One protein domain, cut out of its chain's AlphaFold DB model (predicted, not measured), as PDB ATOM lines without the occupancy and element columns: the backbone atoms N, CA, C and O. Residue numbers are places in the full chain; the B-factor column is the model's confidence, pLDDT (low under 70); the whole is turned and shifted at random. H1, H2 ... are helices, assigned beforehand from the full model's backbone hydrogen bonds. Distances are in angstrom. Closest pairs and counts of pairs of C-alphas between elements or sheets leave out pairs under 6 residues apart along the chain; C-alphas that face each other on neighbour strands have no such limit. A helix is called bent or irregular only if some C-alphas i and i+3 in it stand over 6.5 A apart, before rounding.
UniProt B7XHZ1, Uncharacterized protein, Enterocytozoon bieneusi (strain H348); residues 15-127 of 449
ATOM      1  N   LYS A  15      15.538  33.142  -3.653       60.19
ATOM      2  CA  LYS A  15      15.366  31.756  -3.186       60.19
ATOM      3  C   LYS A  15      16.520  30.839  -3.608       60.19
ATOM      4  O   LYS A  15      17.003  30.054  -2.793       60.19
ATOM      5  N   VAL A  16      17.004  30.963  -4.846       62.78
ATOM      6  CA  VAL A  16      18.151  30.186  -5.341       62.78
ATOM      7  C   VAL A  16      19.411  30.599  -4.586       62.78
ATOM      8  O   VAL A  16      20.095  29.732  -4.042       62.78
ATOM      9  N   LYS A  17      19.662  31.903  -4.419       64.81
ATOM     10  CA  LYS A  17      20.793  32.401  -3.612       64.81
ATOM     11  C   LYS A  17      20.752  31.893  -2.164       64.81
ATOM     12  O   LYS A  17      21.766  31.414  -1.665       64.81
ATOM     13  N   GLN A  18      19.592  31.910  -1.505       69.00
ATOM     14  CA  GLN A  18      19.439  31.374  -0.144       69.00
ATOM     15  C   GLN A  18      19.711  29.864  -0.064       69.00
ATOM     16  O   GLN A  18      20.350  29.404   0.883       69.00
ATOM     17  N   SER A  19      19.280  29.088  -1.065       67.38
ATOM     18  CA  SER A  19      19.554  27.646  -1.117       67.38
ATOM     19  C   SER A  19      21.051  27.335  -1.269       67.38
ATOM     20  O   SER A  19      21.564  26.445  -0.587       67.38
ATOM     21  N   ILE A  20      21.765  28.129  -2.079       69.25
ATOM     22  CA  ILE A  20      23.219  28.041  -2.276       69.25
ATOM     23  C   ILE A  20      23.947  28.346  -0.969       69.25
ATOM     24  O   ILE A  20      24.807  27.576  -0.552       69.25
ATOM     25  N   ILE A  21      23.569  29.434  -0.290       70.94
ATOM     26  CA  ILE A  21      24.161  29.838   0.994       70.94
ATOM     27  C   ILE A  21      23.938  28.758   2.058       70.94
ATOM     28  O   ILE A  21      24.857  28.423   2.805       70.94
ATOM     29  N   LYS A  22      22.742  28.161   2.114       74.19
ATOM     30  CA  LYS A  22      22.457  27.062   3.045       74.19
ATOM     31  C   LYS A  22      23.365  25.857   2.784       74.19
ATOM     32  O   LYS A  22      23.973  25.346   3.721       74.19
ATOM     33  N   LYS A  23      23.498  25.430   1.524       73.81
ATOM     34  CA  LYS A  23      24.370  24.308   1.142       73.81
ATOM     35  C   LYS A  23      25.846  24.597   1.397       73.81
ATOM     36  O   LYS A  23      26.556  23.734   1.906       73.81
ATOM     37  N   PHE A  24      26.283  25.821   1.125       76.50
ATOM     38  CA  PHE A  24      27.620  26.289   1.463       76.50
ATOM     39  C   PHE A  24      27.900  26.145   2.965       76.50
ATOM     40  O   PHE A  24      28.882  25.512   3.346       76.50
ATOM     41  N   ASN A  25      26.999  26.641   3.818       73.06
ATOM     42  CA  ASN A  25      27.136  26.543   5.274       73.06
ATOM     43  C   ASN A  25      27.161  25.084   5.761       73.06
ATOM     44  O   ASN A  25      27.937  24.749   6.655       73.06
ATOM     45  N   GLU A  26      26.354  24.198   5.168       77.44
ATOM     46  CA  GLU A  26      26.388  22.758   5.464       77.44
ATOM     47  C   GLU A  26      27.775  22.155   5.169       77.44
ATOM     48  O   GLU A  26      28.331  21.446   6.015       77.44
ATOM     49  N   PHE A  27      28.380  22.481   4.020       79.00
ATOM     50  CA  PHE A  27      29.729  22.015   3.682       79.00
ATOM     51  C   PHE A  27      30.817  22.638   4.548       79.00
ATOM     52  O   PHE A  27      31.752  21.935   4.923       79.00
ATOM     53  N   VAL A  28      30.700  23.917   4.910       76.69
ATOM     54  CA  VAL A  28      31.625  24.567   5.848       76.69
ATOM     55  C   VAL A  28      31.606  23.835   7.188       76.69
ATOM     56  O   VAL A  28      32.654  23.409   7.672       76.69
ATOM     57  N   LEU A  29      30.422  23.615   7.767       77.31
ATOM     58  CA  LEU A  29      30.277  22.934   9.055       77.31
ATOM     59  C   LEU A  29      30.807  21.500   9.010       77.31
ATOM     60  O   LEU A  29      31.493  21.062   9.936       77.31
ATOM     61  N   TYR A  30      30.515  20.760   7.940       80.38
ATOM     62  CA  TYR A  30      31.010  19.396   7.791       80.38
ATOM     63  C   TYR A  30      32.527  19.353   7.561       80.38
ATOM     64  O   TYR A  30      33.228  18.591   8.224       80.38
ATOM     65  N   GLY A  31      33.063  20.232   6.716       76.06
ATOM     66  CA  GLY A  31      34.498  20.342   6.474       76.06
ATOM     67  C   GLY A  31      35.283  20.744   7.728       76.06
ATOM     68  O   GLY A  31      36.381  20.234   7.947       76.06
ATOM     69  N   ILE A  32      34.731  21.604   8.592       77.38
ATOM     70  CA  ILE A  32      35.332  21.941   9.893       77.38
ATOM     71  C   ILE A  32      35.417  20.697  10.786       77.38
ATOM     72  O   ILE A  32      36.464  20.452  11.387       77.38
ATOM     73  N   LYS A  33      34.360  19.875  10.836       78.19
ATOM     74  CA  LYS A  33      34.381  18.606  11.585       78.19
ATOM     75  C   LYS A  33      35.474  17.670  11.066       78.19
ATOM     76  O   LYS A  33      36.255  17.161  11.865       78.19
ATOM     77  N   LEU A  34      35.577  17.502   9.747       81.75
ATOM     78  CA  LEU A  34      36.619  16.680   9.120       81.75
ATOM     79  C   LEU A  34      38.026  17.211   9.415       81.75
ATOM     80  O   LEU A  34      38.926  16.440   9.743       81.75
ATOM     81  N   LYS A  35      38.213  18.532   9.365       85.69
ATOM     82  CA  LYS A  35      39.480  19.177   9.722       85.69
ATOM     83  C   LYS A  35      39.882  18.863  11.164       85.69
ATOM     84  O   LYS A  35      41.027  18.480  11.387       85.69
ATOM     85  N   HIS A  36      38.960  18.984  12.121       81.75
ATOM     86  CA  HIS A  36      39.231  18.657  13.522       81.75
ATOM     87  C   HIS A  36      39.556  17.176  13.725       81.75
ATOM     88  O   HIS A  36      40.530  16.862  14.406       81.75
ATOM     89  N   GLN A  37      38.802  16.275  13.088       84.19
ATOM     90  CA  GLN A  37      39.085  14.837  13.125       84.19
ATOM     91  C   GLN A  37      40.489  14.527  12.591       84.19
ATOM     92  O   GLN A  37      41.249  13.793  13.221       84.19
ATOM     93  N   PHE A  38      40.873  15.132  11.464       90.62
ATOM     94  CA  PHE A  38      42.210  14.955  10.905       90.62
ATOM     95  C   PHE A  38      43.298  15.510  11.832       90.62
ATOM     96  O   PHE A  38      44.294  14.837  12.093       90.62
ATOM     97  N   GLU A  39      43.112  16.716  12.374       88.00
ATOM     98  CA  GLU A  39      44.049  17.325  13.327       88.00
ATOM     99  C   GLU A  39      44.230  16.465  14.584       88.00
ATOM    100  O   GLU A  39      45.355  16.306  15.061       88.00
ATOM    101  N   GLU A  40      43.162  15.849  15.084       87.69
ATOM    102  CA  GLU A  40      43.218  14.927  16.213       87.69
ATOM    103  C   GLU A  40      44.026  13.661  15.891       87.69
ATOM    104  O   GLU A  40      44.913  13.289  16.669       87.69
ATOM    105  N   ILE A  41      43.787  13.033  14.734       87.31
ATOM    106  CA  ILE A  41      44.566  11.873  14.269       87.31
ATOM    107  C   ILE A  41      46.054  12.239  14.194       87.31
ATOM    108  O   ILE A  41      46.901  11.513  14.721       87.31
ATOM    109  N   ILE A  42      46.384  13.393  13.606       90.75
ATOM    110  CA  ILE A  42      47.768  13.865  13.503       90.75
ATOM    111  C   ILE A  42      48.381  14.139  14.880       90.75
ATOM    112  O   ILE A  42      49.530  13.768  15.122       90.75
ATOM    113  N   ASN A  43      47.642  14.754  15.803       88.38
ATOM    114  CA  ASN A  43      48.134  15.032  17.153       88.38
ATOM    115  C   ASN A  43      48.415  13.742  17.931       88.38
ATOM    116  O   ASN A  43      49.480  13.611  18.543       88.38
ATOM    117  N   ARG A  44      47.515  12.756  17.851       88.25
ATOM    118  CA  ARG A  44      47.720  11.421  18.432       88.25
ATOM    119  C   ARG A  44      48.925  10.720  17.795       88.25
ATOM    120  O   ARG A  44      49.710  10.104  18.514       88.25
ATOM    121  N   LYS A  45      49.131  10.875  16.481       88.69
ATOM    122  CA  LYS A  45      50.249  10.245  15.752       88.69
ATOM    123  C   LYS A  45      51.579  10.838  16.190       88.69
ATOM    124  O   LYS A  45      52.456  10.104  16.630       88.69
ATOM    125  N   ARG A  46      51.661  12.169  16.259       88.38
ATOM    126  CA  ARG A  46      52.820  12.882  16.816       88.38
ATOM    127  C   ARG A  46      53.133  12.472  18.251       88.38
ATOM    128  O   ARG A  46      54.305  12.397  18.602       88.38
ATOM    129  N   LYS A  47      52.118  12.227  19.088       91.06
ATOM    130  CA  LYS A  47      52.331  11.749  20.463       91.06
ATOM    131  C   LYS A  47      53.014  10.379  20.467       91.06
ATOM    132  O   LYS A  47      53.990  10.204  21.188       91.06
ATOM    133  N   ILE A  48      52.546   9.444  19.642       90.00
ATOM    134  CA  ILE A  48      53.165   8.118  19.511       90.00
ATOM    135  C   ILE A  48      54.573   8.212  18.923       90.00
ATOM    136  O   ILE A  48      55.488   7.584  19.447       90.00
ATOM    137  N   ASP A  49      54.784   9.040  17.905       88.38
ATOM    138  CA  ASP A  49      56.104   9.207  17.301       88.38
ATOM    139  C   ASP A  49      57.105   9.835  18.286       88.38
ATOM    140  O   ASP A  49      58.251   9.399  18.355       88.38
ATOM    141  N   ARG A  50      56.671  10.768  19.148       92.81
ATOM    142  CA  ARG A  50      57.495  11.268  20.266       92.81
ATOM    143  C   ARG A  50      57.855  10.166  21.258       92.81
ATOM    144  O   ARG A  50      59.009  10.087  21.665       92.81
ATOM    145  N   LEU A  51      56.903   9.305  21.624       92.62
ATOM    146  CA  LEU A  51      57.180   8.171  22.511       92.62
ATOM    147  C   LEU A  51      58.189   7.205  21.884       92.62
ATOM    148  O   LEU A  51      59.100   6.767  22.577       92.62
ATOM    149  N   LYS A  52      58.084   6.941  20.575       92.06
ATOM    150  CA  LYS A  52      59.035   6.103  19.828       92.06
ATOM    151  C   LYS A  52      60.452   6.665  19.791       92.06
ATOM    152  O   LYS A  52      61.401   5.888  19.773       92.06
ATOM    153  N   LEU A  53      60.596   7.992  19.759       92.81
ATOM    154  CA  LEU A  53      61.907   8.644  19.820       92.81
ATOM    155  C   LEU A  53      62.560   8.490  21.199       92.81
ATOM    156  O   LEU A  53      63.782   8.483  21.293       92.81
ATOM    157  N   GLN A  54      61.758   8.373  22.259       94.06
ATOM    158  CA  GLN A  54      62.245   8.281  23.636       94.06
ATOM    159  C   GLN A  54      62.467   6.836  24.090       94.06
ATOM    160  O   GLN A  54      63.414   6.555  24.820       94.06
ATOM    161  N   ARG A  55      61.587   5.908  23.696       95.31
ATOM    162  CA  ARG A  55      61.645   4.502  24.108       95.31
ATOM    163  C   ARG A  55      60.887   3.577  23.162       95.31
ATOM    164  O   ARG A  55      60.093   3.996  22.323       95.31
ATOM    165  N   LYS A  56      61.062   2.270  23.366       93.75
ATOM    166  CA  LYS A  56      60.193   1.262  22.744       93.75
ATOM    167  C   LYS A  56      58.766   1.379  23.291       93.75
ATOM    168  O   LYS A  56      58.559   1.609  24.487       93.75
ATOM    169  N   LEU A  57      57.790   1.213  22.401       90.38
ATOM    170  CA  LEU A  57      56.375   1.197  22.761       90.38
ATOM    171  C   LEU A  57      56.035  -0.081  23.529       90.38
ATOM    172  O   LEU A  57      56.517  -1.165  23.194       90.38
ATOM    173  N   ASN A  58      55.180   0.042  24.541       92.12
ATOM    174  CA  ASN A  58      54.631  -1.119  25.232       92.12
ATOM    175  C   ASN A  58      53.526  -1.787  24.389       92.12
ATOM    176  O   ASN A  58      53.086  -1.267  23.363       92.12
ATOM    177  N   HIS A  59      53.043  -2.952  24.825       89.38
ATOM    178  CA  HIS A  59      52.058  -3.718  24.057       89.38
ATOM    179  C   HIS A  59      50.733  -2.963  23.821       89.38
ATOM    180  O   HIS A  59      50.142  -3.079  22.745       89.38
ATOM    181  N   LYS A  60      50.274  -2.164  24.796       88.75
ATOM    182  CA  LYS A  60      49.050  -1.355  24.670       88.75
ATOM    183  C   LYS A  60      49.242  -0.217  23.661       88.75
ATOM    184  O   LYS A  60      48.399  -0.015  22.793       88.75
ATOM    185  N   GLU A  61      50.374   0.473  23.723       86.19
ATOM    186  CA  GLU A  61      50.739   1.553  22.799       86.19
ATOM    187  C   GLU A  61      50.938   1.050  21.373       86.19
ATOM    188  O   GLU A  61      50.529   1.720  20.433       86.19
ATOM    189  N   LEU A  62      51.496  -0.151  21.201       86.94
ATOM    190  CA  LEU A  62      51.639  -0.783  19.892       86.94
ATOM    191  C   LEU A  62      50.271  -1.113  19.272       86.94
ATOM    192  O   LEU A  62      50.066  -0.922  18.073       86.94
ATOM    193  N   LYS A  63      49.314  -1.597  20.077       85.56
ATOM    194  CA  LYS A  63      47.927  -1.795  19.622       85.56
ATOM    195  C   LYS A  63      47.284  -0.466  19.227       85.56
ATOM    196  O   LYS A  63      46.678  -0.380  18.163       85.56
ATOM    197  N   PHE A  64      47.462   0.565  20.051       86.00
ATOM    198  CA  PHE A  64      46.951   1.903  19.768       86.00
ATOM    199  C   PHE A  64      47.559   2.499  18.493       86.00
ATOM    200  O   PHE A  64      46.837   3.070  17.686       86.00
ATOM    201  N   GLU A  65      48.862   2.328  18.267       91.31
ATOM    202  CA  GLU A  65      49.530   2.767  17.042       91.31
ATOM    203  C   GLU A  65      48.910   2.121  15.797       91.31
ATOM    204  O   GLU A  65      48.627   2.817  14.823       91.31
ATOM    205  N   LYS A  66      48.665   0.805  15.830       84.62
ATOM    206  CA  LYS A  66      48.033   0.089  14.710       84.62
ATOM    207  C   LYS A  66      46.637   0.633  14.411       84.62
ATOM    208  O   LYS A  66      46.345   0.921  13.254       84.62
ATOM    209  N   LEU A  67      45.819   0.831  15.445       86.00
ATOM    210  CA  LEU A  67      44.483   1.416  15.302       86.00
ATOM    211  C   LEU A  67      44.553   2.844  14.744       86.00
ATOM    212  O   LEU A  67      43.804   3.220  13.847       86.00
ATOM    213  N   LEU A  68      45.491   3.646  15.240       87.62
ATOM    214  CA  LEU A  68      45.686   5.010  14.773       87.62
ATOM    215  C   LEU A  68      46.128   5.058  13.306       87.62
ATOM    216  O   LEU A  68      45.680   5.925  12.558       87.62
ATOM    217  N   GLN A  69      46.982   4.124  12.886       87.25
ATOM    218  CA  GLN A  69      47.395   3.985  11.494       87.25
ATOM    219  C   GLN A  69      46.219   3.573  10.598       87.25
ATOM    220  O   GLN A  69      46.086   4.123   9.509       87.25
ATOM    221  N   GLN A  70      45.347   2.670  11.058       82.44
ATOM    222  CA  GLN A  70      44.113   2.312  10.348       82.44
ATOM    223  C   GLN A  70      43.193   3.525  10.187       82.44
ATOM    224  O   GLN A  70      42.789   3.831   9.071       82.44
ATOM    225  N   ASN A  71      42.948   4.279  11.262       78.69
ATOM    226  CA  ASN A  71      42.117   5.487  11.218       78.69
ATOM    227  C   ASN A  71      42.693   6.550  10.273       78.69
ATOM    228  O   ASN A  71      41.954   7.199   9.536       78.69
ATOM    229  N   TYR A  72      44.017   6.722  10.273       86.38
ATOM    230  CA  TYR A  72      44.696   7.638   9.363       86.38
ATOM    231  C   TYR A  72      44.543   7.216   7.897       86.38
ATOM    232  O   TYR A  72      44.204   8.046   7.058       86.38
ATOM    233  N   LEU A  73      44.753   5.932   7.586       82.69
ATOM    234  CA  LEU A  73      44.593   5.404   6.230       82.69
ATOM    235  C   LEU A  73      43.137   5.464   5.760       82.69
ATOM    236  O   LEU A  73      42.894   5.877   4.634       82.69
ATOM    237  N   ALA A  74      42.174   5.141   6.625       80.38
ATOM    238  CA  ALA A  74      40.752   5.264   6.318       80.38
ATOM    239  C   ALA A  74      40.370   6.717   5.993       80.38
ATOM    240  O   ALA A  74      39.691   6.974   4.998       80.38
ATOM    241  N   PHE A  75      40.870   7.680   6.778       87.06
ATOM    242  CA  PHE A  75      40.651   9.100   6.505       87.06
ATOM    243  C   PHE A  75      41.279   9.521   5.171       87.06
ATOM    244  O   PHE A  75      40.648  10.230   4.390       87.06
ATOM    245  N   LEU A  76      42.507   9.075   4.883       85.94
ATOM    246  CA  LEU A  76      43.155   9.346   3.602       85.94
ATOM    247  C   LEU A  76      42.360   8.749   2.439       85.94
ATOM    248  O   LEU A  76      42.053   9.473   1.504       85.94
ATOM    249  N   ASN A  77      41.953   7.485   2.502       78.81
ATOM    250  CA  ASN A  77      41.201   6.847   1.420       78.81
ATOM    251  C   ASN A  77      39.943   7.642   1.033       78.81
ATOM    252  O   ASN A  77      39.613   7.731  -0.147       78.81
ATOM    253  N   GLN A  78      39.285   8.272   2.007       81.19
ATOM    254  CA  GLN A  78      38.087   9.077   1.771       81.19
ATOM    255  C   GLN A  78      38.385  10.533   1.375       81.19
ATOM    256  O   GLN A  78      37.654  11.114   0.575       81.19
ATOM    257  N   PHE A  79      39.441  11.142   1.926       87.75
ATOM    258  CA  PHE A  79      39.640  12.597   1.874       87.75
ATOM    259  C   PHE A  79      41.033  13.042   1.411       87.75
ATOM    260  O   PHE A  79      41.377  14.217   1.565       87.75
ATOM    261  N   ASN A  80      41.836  12.155   0.816       87.50
ATOM    262  CA  ASN A  80      43.202  12.461   0.368       87.50
ATOM    263  C   ASN A  80      43.259  13.683  -0.560       87.50
ATOM    264  O   ASN A  80      44.184  14.483  -0.470       87.50
ATOM    265  N   LEU A  81      42.233  13.867  -1.401       86.50
ATOM    266  CA  LEU A  81      42.111  15.006  -2.323       86.50
ATOM    267  C   LEU A  81      42.173  16.371  -1.622       86.50
ATOM    268  O   LEU A  81      42.558  17.361  -2.239       86.50
ATOM    269  N   PHE A  82      41.810  16.432  -0.341       90.88
ATOM    270  CA  PHE A  82      41.761  17.667   0.441       90.88
ATOM    271  C   PHE A  82      42.946  17.805   1.394       90.88
ATOM    272  O   PHE A  82      42.968  18.720   2.216       90.88
ATOM    273  N   ILE A  83      43.935  16.912   1.328       89.19
ATOM    274  CA  ILE A  83      45.083  16.925   2.230       89.19
ATOM    275  C   ILE A  83      46.297  17.472   1.491       89.19
ATOM    276  O   ILE A  83      46.874  16.837   0.614       89.19
ATOM    277  N   ARG A  84      46.730  18.669   1.890       87.94
ATOM    278  CA  ARG A  84      47.947  19.289   1.362       87.94
ATOM    279  C   ARG A  84      49.156  18.816   2.147       87.94
ATOM    280  O   ARG A  84      49.173  18.901   3.376       87.94
ATOM    281  N   SER A  85      50.190  18.365   1.447       83.44
ATOM    282  CA  SER A  85      51.464  17.992   2.062       83.44
ATOM    283  C   SER A  85      52.054  19.161   2.857       83.44
ATOM    284  O   SER A  85      52.048  20.308   2.410       83.44
ATOM    285  N   ARG A  86      52.604  18.869   4.037       79.00
ATOM    286  CA  ARG A  86      53.352  19.830   4.860       79.00
ATOM    287  C   ARG A  86      54.794  19.369   5.007       79.00
ATOM    288  O   ARG A  86      55.058  18.172   4.977       79.00
ATOM    289  N   LYS A  87      55.704  20.314   5.279       75.62
ATOM    290  CA  LYS A  87      57.135  20.038   5.530       75.62
ATOM    291  C   LYS A  87      57.377  19.008   6.644       75.62
ATOM    292  O   LYS A  87      58.398  18.342   6.646       75.62
ATOM    293  N   ASN A  88      56.434  18.863   7.577       69.19
ATOM    294  CA  ASN A  88      56.507  17.900   8.678       69.19
ATOM    295  C   ASN A  88      55.953  16.500   8.341       69.19
ATOM    296  O   ASN A  88      55.839  15.682   9.244       69.19
ATOM    297  N   GLY A  89      55.557  16.232   7.092       75.06
ATOM    298  CA  GLY A  89      55.136  14.907   6.618       75.06
ATOM    299  C   GLY A  89      53.693  14.491   6.938       75.06
ATOM    300  O   GLY A  89      53.182  13.578   6.302       75.06
ATOM    301  N   TYR A  90      52.996  15.169   7.857       77.31
ATOM    302  CA  TYR A  90      51.647  14.773   8.311       77.31
ATOM    303  C   TYR A  90      50.484  15.368   7.495       77.31
ATOM    304  O   TYR A  90      49.326  15.056   7.750       77.31
ATOM    305  N   GLY A  91      50.773  16.252   6.539       85.31
ATOM    306  CA  GLY A  91      49.755  16.946   5.748       85.31
ATOM    307  C   GLY A  91      48.879  17.929   6.548       85.31
ATOM    308  O   GLY A  91      49.070  18.154   7.748       85.31
ATOM    309  N   LYS A  92      47.939  18.585   5.864       88.25
ATOM    310  CA  LYS A  92      46.899  19.450   6.442       88.25
ATOM    311  C   LYS A  92      45.627  19.328   5.619       88.25
ATOM    312  O   LYS A  92      45.679  19.516   4.407       88.25
ATOM    313  N   PHE A  93      44.501  19.110   6.285       89.81
ATOM    314  CA  PHE A  93      43.199  19.201   5.641       89.81
ATOM    315  C   PHE A  93      42.909  20.649   5.207       89.81
ATOM    316  O   PHE A  93      43.025  21.592   6.001       89.81
ATOM    317  N   SER A  94      42.552  20.817   3.941       90.62
ATOM    318  CA  SER A  94      42.216  22.079   3.300       90.62
ATOM    319  C   SER A  94      40.702  22.221   3.224       90.62
ATOM    320  O   SER A  94      40.044  21.677   2.340       90.62
ATOM    321  N   LEU A  95      40.145  22.963   4.186       86.25
ATOM    322  CA  LEU A  95      38.714  23.267   4.238       86.25
ATOM    323  C   LEU A  95      38.237  23.963   2.956       86.25
ATOM    324  O   LEU A  95      37.158  23.674   2.452       86.25
ATOM    325  N   GLU A  96      39.068  24.848   2.419       83.00
ATOM    326  CA  GLU A  96      38.782  25.578   1.192       83.00
ATOM    327  C   GLU A  96      38.648  24.637  -0.013       83.00
ATOM    328  O   GLU A  96      37.652  24.708  -0.731       83.00
ATOM    329  N   ASP A  97      39.596  23.711  -0.201       84.69
ATOM    330  CA  ASP A  97      39.547  22.753  -1.315       84.69
ATOM    331  C   ASP A  97      38.343  21.816  -1.183       84.69
ATOM    332  O   ASP A  97      37.679  21.515  -2.175       84.69
ATOM    333  N   PHE A  98      38.020  21.409   0.049       86.75
ATOM    334  CA  PHE A  98      36.829  20.617   0.346       86.75
ATOM    335  C   PHE A  98      35.543  21.342  -0.072       86.75
ATOM    336  O   PHE A  98      34.708  20.769  -0.776       86.75
ATOM    337  N   ILE A  99      35.382  22.609   0.317       80.00
ATOM    338  CA  ILE A  99      34.191  23.399  -0.020       80.00
ATOM    339  C   ILE A  99      34.122  23.648  -1.529       80.00
ATOM    340  O   ILE A  99      33.078  23.407  -2.134       80.00
ATOM    341  N   LYS A 100      35.226  24.073  -2.157       77.88
ATOM    342  CA  LYS A 100      35.288  24.326  -3.607       77.88
ATOM    343  C   LYS A 100      34.908  23.086  -4.405       77.88
ATOM    344  O   LYS A 100      34.115  23.183  -5.337       77.88
ATOM    345  N   HIS A 101      35.426  21.923  -4.021       82.94
ATOM    346  CA  HIS A 101      35.117  20.662  -4.684       82.94
ATOM    347  C   HIS A 101      33.630  20.305  -4.584       82.94
ATOM    348  O   HIS A 101      32.995  20.042  -5.602       82.94
ATOM    349  N   ASN A 102      33.053  20.358  -3.381       76.50
ATOM    350  CA  ASN A 102      31.647  20.004  -3.178       76.50
ATOM    351  C   ASN A 102      30.684  21.011  -3.827       76.50
ATOM    352  O   ASN A 102      29.679  20.614  -4.410       76.50
ATOM    353  N   MET A 103      31.007  22.307  -3.804       73.44
ATOM    354  CA  MET A 103      30.200  23.323  -4.487       73.44
ATOM    355  C   MET A 103      30.310  23.217  -6.014       73.44
ATOM    356  O   MET A 103      29.320  23.444  -6.708       73.44
ATOM    357  N   LYS A 104      31.476  22.812  -6.540       72.00
ATOM    358  CA  LYS A 104      31.662  22.525  -7.969       72.00
ATOM    359  C   LYS A 104      30.846  21.312  -8.419       72.00
ATOM    360  O   LYS A 104      30.249  21.373  -9.486       72.00
ATOM    361  N   ILE A 105      30.777  20.244  -7.616       68.81
ATOM    362  CA  ILE A 105      29.932  19.066  -7.908       68.81
ATOM    363  C   ILE A 105      28.458  19.460  -8.064       68.81
ATOM    364  O   ILE A 105      27.749  18.890  -8.886       68.81
ATOM    365  N   LEU A 106      27.997  20.454  -7.305       68.50
ATOM    366  CA  LEU A 106      26.625  20.956  -7.388       68.50
ATOM    367  C   LEU A 106      26.403  21.978  -8.520       68.50
ATOM    368  O   LEU A 106      25.346  22.602  -8.565       68.50
ATOM    369  N   ASN A 107      27.370  22.150  -9.432       65.62
ATOM    370  CA  ASN A 107      27.324  23.099 -10.550       65.62
ATOM    371  C   ASN A 107      27.039  24.552 -10.129       65.62
ATOM    372  O   ASN A 107      26.449  25.326 -10.885       65.62
ATOM    373  N   TYR A 108      27.464  24.956  -8.929       67.50
ATOM    374  CA  TYR A 108      27.343  26.352  -8.522       67.50
ATOM    375  C   TYR A 108      28.406  27.225  -9.189       67.50
ATOM    376  O   TYR A 108      29.558  26.819  -9.350       67.50
ATOM    377  N   ASN A 109      28.010  28.445  -9.563       67.94
ATOM    378  CA  ASN A 109      28.891  29.415 -10.210       67.94
ATOM    379  C   ASN A 109      30.119  29.687  -9.325       67.94
ATOM    380  O   ASN A 109      29.985  30.150  -8.187       67.94
ATOM    381  N   SER A 110      31.310  29.414  -9.863       62.72
ATOM    382  CA  SER A 110      32.593  29.536  -9.162       62.72
ATOM    383  C   SER A 110      32.821  30.923  -8.569       62.72
ATOM    384  O   SER A 110      33.435  31.028  -7.511       62.72
ATOM    385  N   ASN A 111      32.286  31.973  -9.197       63.72
ATOM    386  CA  ASN A 111      32.450  33.347  -8.730       63.72
ATOM    387  C   ASN A 111      31.681  33.590  -7.422       63.72
ATOM    388  O   ASN A 111      32.237  34.157  -6.489       63.72
ATOM    389  N   ILE A 112      30.457  33.059  -7.306       66.38
ATOM    390  CA  ILE A 112      29.641  33.151  -6.080       66.38
ATOM    391  C   ILE A 112      30.273  32.324  -4.953       66.38
ATOM    392  O   ILE A 112      30.297  32.738  -3.799       66.38
ATOM    393  N   VAL A 113      30.804  31.142  -5.276       62.56
ATOM    394  CA  VAL A 113      31.461  30.271  -4.288       62.56
ATOM    395  C   VAL A 113      32.741  30.912  -3.755       62.56
ATOM    396  O   VAL A 113      32.972  30.875  -2.550       62.56
ATOM    397  N   ASN A 114      33.556  31.516  -4.623       66.31
ATOM    398  CA  ASN A 114      34.771  32.219  -4.214       66.31
ATOM    399  C   ASN A 114      34.444  33.440  -3.343       66.31
ATOM    400  O   ASN A 114      35.048  33.594  -2.287       66.31
ATOM    401  N   GLU A 115      33.428  34.225  -3.708       72.44
ATOM    402  CA  GLU A 115      32.950  35.350  -2.897       72.44
ATOM    403  C   GLU A 115      32.465  34.895  -1.506       72.44
ATOM    404  O   GLU A 115      32.782  35.515  -0.490       72.44
ATOM    405  N   LEU A 116      31.736  33.775  -1.416       72.06
ATOM    406  CA  LEU A 116      31.305  33.204  -0.132       72.06
ATOM    407  C   LEU A 116      32.482  32.693   0.710       72.06
ATOM    408  O   LEU A 116      32.481  32.867   1.930       72.06
ATOM    409  N   ILE A 117      33.489  32.087   0.076       67.94
ATOM    410  CA  ILE A 117      34.728  31.648   0.730       67.94
ATOM    411  C   ILE A 117      35.487  32.845   1.291       67.94
ATOM    412  O   ILE A 117      35.860  32.823   2.458       67.94
ATOM    413  N   GLU A 118      35.680  33.903   0.513       69.62
ATOM    414  CA  GLU A 118      36.378  35.106   0.972       69.62
ATOM    415  C   GLU A 118      35.612  35.794   2.110       69.62
ATOM    416  O   GLU A 118      36.200  36.145   3.136       69.62
ATOM    417  N   ASN A 119      34.282  35.873   2.007       67.12
ATOM    418  CA  ASN A 119      33.436  36.498   3.022       67.12
ATOM    419  C   ASN A 119      33.334  35.706   4.336       67.12
ATOM    420  O   ASN A 119      33.237  36.325   5.399       67.12
ATOM    421  N   GLN A 120      33.339  34.367   4.294       65.38
ATOM    422  CA  GLN A 120      33.201  33.522   5.489       65.38
ATOM    423  C   GLN A 120      34.502  32.917   6.012       65.38
ATOM    424  O   GLN A 120      34.550  32.579   7.180       65.38
ATOM    425  N   LEU A 121      35.542  32.727   5.205       58.81
ATOM    426  CA  LEU A 121      36.831  32.199   5.675       58.81
ATOM    427  C   LEU A 121      37.884  33.304   5.823       58.81
ATOM    428  O   LEU A 121      38.804  33.143   6.622       58.81
ATOM    429  N   GLY A 122      37.743  34.421   5.094       48.75
ATOM    430  CA  GLY A 122      38.605  35.602   5.216       48.75
ATOM    431  C   GLY A 122      38.277  36.475   6.432       48.75
ATOM    432  O   GLY A 122      39.172  37.068   7.031       48.75
ATOM    433  N   LYS A 123      37.015  36.494   6.878       44.78
ATOM    434  CA  LYS A 123      36.675  36.960   8.228       44.78
ATOM    435  C   LYS A 123      37.040  35.831   9.177       44.78
ATOM    436  O   LYS A 123      36.477  34.755   9.050       44.78
ATOM    437  N   ASN A 124      37.987  36.050  10.091       39.06
ATOM    438  CA  ASN A 124      38.330  35.099  11.149       39.06
ATOM    439  C   ASN A 124      37.053  34.663  11.877       39.06
ATOM    440  O   ASN A 124      36.614  35.331  12.812       39.06
ATOM    441  N   VAL A 125      36.432  33.561  11.451       37.16
ATOM    442  CA  VAL A 125      35.298  32.998  12.169       37.16
ATOM    443  C   VAL A 125      35.892  32.306  13.377       37.16
ATOM    444  O   VAL A 125      36.194  31.113  13.379       37.16
ATOM    445  N   THR A 126      36.066  33.091  14.432       33.25
ATOM    446  CA  THR A 126      36.023  32.634  15.810       33.25
ATOM    447  C   THR A 126      34.624  32.060  16.032       33.25
ATOM    448  O   THR A 126      33.758  32.677  16.646       33.25
ATOM    449  N   ILE A 127      34.362  30.863  15.491       36.19
ATOM    450  CA  ILE A 127      33.250  30.045  15.967       36.19
ATOM    451  C   ILE A 127      33.646  29.705  17.392       36.19
ATOM    452  O   ILE A 127      34.553  28.905  17.624       36.19
TER     453      ILE A 127
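This is residues 15 to 127 of the 449 residues of an uncharacterized protein of Enterocytozoon bieneusi (strain H348) (UniProt B7XHZ1). One long helix, H1, makes the length of a rod; H2 folds back beside its second half, and the short hairpin of H3 and H4 packs near its first half. The printed part has 113 residues with four named helices, H1 to H4 in order, and no named strand: all helix, loose, radius of gyration of the C-alphas 17.7 A, spans 59 by 25 by 23 A.

H1, residues 15 to 54, runs 58.9 A from C-alpha 15 at (15.366, 31.756, -3.186). H2, residues 59 to 82, 33.5 A, is irregular: C-alphas 78 and 81 are 8.3 A apart. H3 is residues 95 to 105; H4, residues 110 to 121, ends at (36.831, 32.199, 5.675).

H1 and H2, a hairpin, touch at C-alphas Ile 41 and Tyr 72, 6.5 A. H1 touches H3 at C-alphas Gly 31 and Leu 95, 5.6 A, a steep tilt of 42 degrees. O i to N i+4 pairs are within hydrogen-bond range throughout H1, H3 and H4, and 18 of 20 in H2.

The printed part has no cut. The H2 to H3 link is long. Residues 122 to 127 stand free; pLDDT is under 70 in 28 residues.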